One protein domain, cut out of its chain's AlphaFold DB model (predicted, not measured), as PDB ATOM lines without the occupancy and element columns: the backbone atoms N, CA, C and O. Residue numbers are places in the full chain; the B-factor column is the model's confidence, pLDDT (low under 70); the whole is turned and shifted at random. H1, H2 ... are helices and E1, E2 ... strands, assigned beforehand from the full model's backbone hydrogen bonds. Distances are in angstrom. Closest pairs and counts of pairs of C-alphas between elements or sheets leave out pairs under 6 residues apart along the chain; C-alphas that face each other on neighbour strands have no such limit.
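Overview. This is residues 9 to 27 and 43 to 66 of the 67 residues of an uncharacterized protein of Parapedobacter luteus (UniProt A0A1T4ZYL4). A small three-stranded antiparallel sheet is built from a hairpin of two strands, E1 and E2, with the short strand E3 added along the other side of E1; a single short helix, H1, sits off the end of the sheet where E1 finishes and only grazes it. The first residue of E1, Gly 9, and the last of E2, Gln 27, lie at the end of the hairpin away from the helix, and the whole is elongated, spanning 30 by 19 by 15 A. The printed part has 43 residues with one named helix and three named strands, in the order E1, E2, H1, E3 along the chain, and the sheet runs E2, E1, E3. The class is mixed, helices and strands, and the whole is compact, with a radius of gyration of the C-alphas of 10.2 A.

Arrangement. E1, residues 9 to 14, is the inner strand of the sheet. On one side its neighbour is E2, residues 22 to 27, an edge strand; the two are antiparallel at 135 degrees and form a hairpin. C-alphas 25 and 10 face each other at 4.5 A. N 11 and O 24 are within hydrogen-bond range at 2.9 A, as are N 24 and O 11 at 2.8 A. On the other side of E1 is E3, residues 63 to 65, the second edge strand, antiparallel to E1 at 127 degrees. C-alphas 12 and 65 face each other at 5.0 A, and both N 12 to O 65 and N 65 to O 12 are 3.0 A, within hydrogen-bond range. The C-alphas of the sheet lie up to 3.7 A off the best plane through them. H1, residues 47 to 54, is on the sheet but only grazes it, with its residues 49 to 53. The closest C-alphas of E1 and H1 are those of Phe 14 and Phe 53, 7.7 A apart, and the two centres are 16.3 A apart. In H1 every O i to N i+4 pair is within hydrogen-bond range.

Along the chain. E1 begins at C-alpha 9 (266.049, 318.622, 278.073) and is 15.8 A from first to last C-alpha. E2 is 15.7 A long and ends at C-alpha 27 (266.268, 313.118, 281.475). H1 is 10.5 A long, and E3, 5.9 A long, ends at C-alpha 65 (269.850, 327.794, 284.900).

Size, cuts and confidence. The two C-alphas farthest apart are those of Gln 27 and Glu 56, at 30.8 A. Residues 28 to 42 are not printed, and C-alphas 27 and 43 are 19.5 A apart across this cut, which lies in the link from E2 to H1. The links E1 to E2 and H1 to E3 are short, with 7 and 8 residues. Mean pLDDT of the printed part is 81.0; residues 58 to 66 are under 70, and E3 has a mean of 61.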
ATOM      1  N   GLY A   9     265.911 317.171 278.203       88.88
ATOM      2  CA  GLY A   9     266.049 318.622 278.073       88.88
ATOM      3  C   GLY A   9     267.491 319.059 278.292       88.88
ATOM      4  O   GLY A   9     268.230 318.398 279.022       88.88
ATOM      5  N   GLU A  10     267.893 320.154 277.659       90.25
ATOM      6  CA  GLU A  10     269.176 320.799 277.945       90.25
ATOM      7  C   GLU A  10     269.049 321.707 279.169       90.25
ATOM      8  O   GLU A  10     268.041 322.392 279.352       90.25
ATOM      9  N   ILE A  11     270.070 321.682 280.020       90.88
ATOM     10  CA  ILE A  11     270.163 322.487 281.236       90.88
ATOM     11  C   ILE A  11     271.562 323.085 281.355       90.88
ATOM     12  O   ILE A  11     272.536 322.453 280.947       90.88
ATOM     13  N   MET A  12     271.674 324.258 281.976       90.31
ATOM     14  CA  MET A  12     272.958 324.801 282.415       90.31
ATOM     15  C   MET A  12     273.192 324.413 283.874       90.31
ATOM     16  O   MET A  12     272.408 324.768 284.756       90.31
ATOM     17  N   VAL A  13     274.264 323.669 284.132       90.44
ATOM     18  CA  VAL A  13     274.636 323.159 285.453       90.44
ATOM     19  C   VAL A  13     275.658 324.085 286.093       90.44
ATOM     20  O   VAL A  13     276.755 324.269 285.569       90.44
ATOM     21  N   PHE A  14     275.303 324.626 287.257       88.69
ATOM     22  CA  PHE A  14     276.219 325.343 288.140       88.69
ATOM     23  C   PHE A  14     276.665 324.446 289.301       88.69
ATOM     24  O   PHE A  14     275.836 324.022 290.110       88.69
ATOM     25  N   SER A  15     277.970 324.171 289.396       87.81
ATOM     26  CA  SER A  15     278.560 323.330 290.456       87.81
ATOM     27  C   SER A  15     279.259 324.112 291.573       87.81
ATOM     28  O   SER A  15     279.694 323.502 292.547       87.81
ATOM     29  N   GLY A  16     279.356 325.438 291.462       84.94
ATOM     30  CA  GLY A  16     279.954 326.299 292.483       84.94
ATOM     31  C   GLY A  16     280.753 327.456 291.892       84.94
ATOM     32  O   GLY A  16     281.065 327.477 290.702       84.94
ATOM     33  N   ALA A  17     281.083 328.434 292.734       87.69
ATOM     34  CA  ALA A  17     281.843 329.606 292.314       87.69
ATOM     35  C   ALA A  17     283.224 329.212 291.769       87.69
ATOM     36  O   ALA A  17     283.886 328.310 292.287       87.69
ATOM     37  N   GLY A  18     283.642 329.875 290.691       87.00
ATOM     38  CA  GLY A  18     284.882 329.550 289.980       87.00
ATOM     39  C   GLY A  18     284.831 328.259 289.151       87.00
ATOM     40  O   GLY A  18     285.812 327.951 288.477       87.00
ATOM     41  N   GLN A  19     283.716 327.519 289.163       89.00
ATOM     42  CA  GLN A  19     283.475 326.417 288.233       89.00
ATOM     43  C   GLN A  19     282.748 326.927 286.982       89.00
ATOM     44  O   GLN A  19     281.936 327.854 287.076       89.00
ATOM     45  N   PRO A  20     283.014 326.341 285.804       89.62
ATOM     46  CA  PRO A  20     282.283 326.694 284.598       89.62
ATOM     47  C   PRO A  20     280.795 326.342 284.733       89.62
ATOM     48  O   PRO A  20     280.420 325.360 285.374       89.62
ATOM     49  N   LEU A  21     279.946 327.138 284.082       89.62
ATOM     50  CA  LEU A  21     278.578 326.733 283.779       89.62
ATOM     51  C   LEU A  21     278.612 325.740 282.618       89.62
ATOM     52  O   LEU A  21     279.168 326.041 281.562       89.62
ATOM     53  N   GLU A  22     278.005 324.574 282.802       92.19
ATOM     54  CA  GLU A  22     278.063 323.493 281.816       92.19
ATOM     55  C   GLU A  22     276.693 323.192 281.214       92.19
ATOM     56  O   GLU A  22     275.756 322.860 281.937       92.19
ATOM     57  N   ALA A  23     276.589 323.219 279.885       91.69
ATOM     58  CA  ALA A  23     275.421 322.691 279.192       91.69
ATOM     59  C   ALA A  23     275.413 321.157 279.281       91.69
ATOM     60  O   ALA A  23     276.378 320.496 278.887       91.69
ATOM     61  N   ARG A  24     274.330 320.572 279.797       91.31
ATOM     62  CA  ARG A  24     274.148 319.118 279.888       91.31
ATOM     63  C   ARG A  24     272.752 318.714 279.424       91.31
ATOM     64  O   ARG A  24     271.774 319.394 279.712       91.31
ATOM     65  N   SER A  25     272.652 317.564 278.760       90.56
ATOM     66  CA  SER A  25     271.365 316.918 278.484       90.56
ATOM     67  C   SER A  25     270.932 316.092 279.693       90.56
ATOM     68  O   SER A  25     271.712 315.300 280.228       90.56
ATOM     69  N   TYR A  26     269.693 316.279 280.139       88.06
ATOM     70  CA  TYR A  26     269.141 315.642 281.327       88.06
ATOM     71  C   TYR A  26     267.798 314.976 281.025       88.06
ATOM     72  O   TYR A  26     266.974 315.509 280.282       88.06
ATOM     73  N   GLN A  27     267.555 313.801 281.611       89.94
ATOM     74  CA  GLN A  27     266.268 313.118 281.475       89.94
ATOM     75  C   GLN A  27     265.217 313.769 282.370       89.94
ATOM     76  O   GLN A  27     265.393 313.855 283.584       89.94
ATOM     77  N   THR A  43     264.795 332.197 279.433       87.69
ATOM     78  CA  THR A  43     265.126 332.573 280.808       87.69
ATOM     79  C   THR A  43     265.993 333.827 280.804       87.69
ATOM     80  O   THR A  43     266.661 334.140 279.822       87.69
ATOM     81  N   THR A  44     265.990 334.561 281.910       89.31
ATOM     82  CA  THR A  44     266.853 335.730 282.108       89.31
ATOM     83  C   THR A  44     267.681 335.543 283.365       89.31
ATOM     84  O   THR A  44     267.238 334.873 284.295       89.31
ATOM     85  N   LEU A  45     268.848 336.178 283.417       88.44
ATOM     86  CA  LEU A  45     269.671 336.221 284.621       88.44
ATOM     87  C   LEU A  45     269.209 337.349 285.542       88.44
ATOM     88  O   LEU A  45     268.946 338.464 285.088       88.44
ATOM     89  N   CYS A  46     269.159 337.074 286.839       86.62
ATOM     90  CA  CYS A  46     268.931 338.087 287.862       86.62
ATOM     91  C   CYS A  46     270.177 338.281 288.740       86.62
ATOM     92  O   CYS A  46     271.108 337.476 288.727       86.62
ATOM     93  N   GLY A  47     270.203 339.353 289.539       85.81
ATOM     94  CA  GLY A  47     271.342 339.651 290.417       85.81
ATOM     95  C   GLY A  47     271.687 338.504 291.374       85.81
ATOM     96  O   GLY A  47     272.859 338.232 291.607       85.81
ATOM     97  N   SER A  48     270.693 337.754 291.866       85.38
ATOM     98  CA  SER A  48     270.962 336.610 292.748       85.38
ATOM     99  C   SER A  48     271.643 335.431 292.054       85.38
ATOM    100  O   SER A  48     272.359 334.681 292.723       85.38
ATOM    101  N   ASP A  49     271.459 335.271 290.741       87.56
ATOM    102  CA  ASP A  49     272.195 334.263 289.970       87.56
ATOM    103  C   ASP A  49     273.670 334.661 289.880       87.56
ATOM    104  O   ASP A  49     274.550 333.831 290.097       87.56
ATOM    105  N   LEU A  50     273.936 335.955 289.662       87.38
ATOM    106  CA  LEU A  50     275.291 336.506 289.608       87.38
ATOM    107  C   LEU A  50     276.010 336.405 290.954       87.38
ATOM    108  O   LEU A  50     277.141 335.938 290.977       87.38
ATOM    109  N   HIS A  51     275.354 336.750 292.067       86.50
ATOM    110  CA  HIS A  51     275.941 336.591 293.405       86.50
ATOM    111  C   HIS A  51     276.262 335.122 293.733       86.50
ATOM    112  O   HIS A  51     277.237 334.835 294.428       86.50
ATOM    113  N   SER A  52     275.455 334.179 293.229       84.00
ATOM    114  CA  SER A  52     275.738 332.744 293.372       84.00
ATOM    115  C   SER A  52     276.935 332.336 292.507       84.00
ATOM    116  O   SER A  52     277.824 331.633 292.979       84.00
ATOM    117  N   PHE A  53     276.989 332.818 291.262       84.69
ATOM    118  CA  PHE A  53     278.072 332.538 290.320       84.69
ATOM    119  C   PHE A  53     279.424 333.124 290.759       84.69
ATOM    120  O   PHE A  53     280.448 332.447 290.648       84.69
ATOM    121  N   SER A  54     279.438 334.347 291.301       85.56
ATOM    122  CA  SER A  54     280.645 335.020 291.802       85.56
ATOM    123  C   SER A  54     281.129 334.485 293.153       85.56
ATOM    124  O   SER A  54     282.260 334.767 293.545       85.56
ATOM    125  N   GLY A  55     280.311 333.692 293.855       82.31
ATOM    126  CA  GLY A  55     280.640 333.159 295.181       82.31
ATOM    127  C   GLY A  55     280.390 334.131 296.332       82.31
ATOM    128  O   GLY A  55     280.782 333.851 297.460       82.31
ATOM    129  N   GLU A  56     279.704 335.246 296.081       77.94
ATOM    130  CA  GLU A  56     279.266 336.194 297.116       77.94
ATOM    131  C   GLU A  56     278.150 335.620 298.000       77.94
ATOM    132  O   GLU A  56     277.891 336.109 299.099       77.94
ATOM    133  N   THR A  57     277.460 334.577 297.536       70.88
ATOM    134  CA  THR A  57     276.494 333.816 298.331       70.88
ATOM    135  C   THR A  57     276.644 332.324 298.054       70.88
ATOM    136  O   THR A  57     276.393 331.862 296.942       70.88
ATOM    137  N   GLU A  58     276.990 331.538 299.075       62.50
ATOM    138  CA  GLU A  58     276.996 330.078 298.963       62.50
ATOM    139  C   GLU A  58     275.563 329.529 298.979       62.50
ATOM    140  O   GLU A  58     274.898 329.479 300.018       62.50
ATOM    141  N   ARG A  59     275.077 329.066 297.823       63.25
ATOM    142  CA  ARG A  59     273.881 328.217 297.739       63.25
ATOM    143  C   ARG A  59     274.317 326.768 297.539       63.25
ATOM    144  O   ARG A  59     274.984 326.450 296.564       63.25
ATOM    145  N   LYS A  60     273.924 325.876 298.455       52.75
ATOM    146  CA  LYS A  60     274.362 324.463 298.506       52.75
ATOM    147  C   LYS A  60     273.789 323.548 297.410       52.75
ATOM    148  O   LYS A  60     273.925 322.332 297.505       52.75
ATOM    149  N   ASN A  61     273.144 324.093 296.384       51.03
ATOM    150  CA  ASN A  61     272.338 323.301 295.463       51.03
ATOM    151  C   ASN A  61     272.825 323.518 294.034       51.03
ATOM    152  O   ASN A  61     273.052 324.659 293.639       51.03
ATOM    153  N   THR A  62     272.911 322.438 293.257       53.94
ATOM    154  CA  THR A  62     273.024 322.506 291.798       53.94
ATOM    155  C   THR A  62     271.918 323.411 291.267       53.94
ATOM    156  O   THR A  62     270.737 323.069 291.366       53.94
ATOM    157  N   ILE A  63     272.286 324.582 290.747       62.41
ATOM    158  CA  ILE A  63     271.329 325.477 290.099       62.41
ATOM    159  C   ILE A  63     271.254 325.041 288.641       62.41
ATOM    160  O   ILE A  63     272.263 325.053 287.936       62.41
ATOM    161  N   CYS A  64     270.061 324.635 288.211       60.59
ATOM    162  CA  CYS A  64     269.743 324.505 286.798       60.59
ATOM    163  C   CYS A  64     269.315 325.886 286.309       60.59
ATOM    164  O   CYS A  64     268.189 326.312 286.569       60.59
ATOM    165  N   ILE A  65     270.220 326.593 285.644       59.59
ATOM    166  CA  ILE A  65     269.850 327.794 284.900       59.59
ATOM    167  C   ILE A  65     269.275 327.288 283.572       59.59
ATOM    168  O   ILE A  65     269.804 326.342 282.980       59.59
ATOM    169  N   GLY A  66     268.120 327.811 283.162       46.00
ATOM    170  CA  GLY A  66     267.532 327.423 281.880       46.00
ATOM    171  C   GLY A  66     268.500 327.702 280.717       46.00
ATOM    172  O   GLY A  66     269.395 328.537 280.876       46.00
TER     173      GLY A  66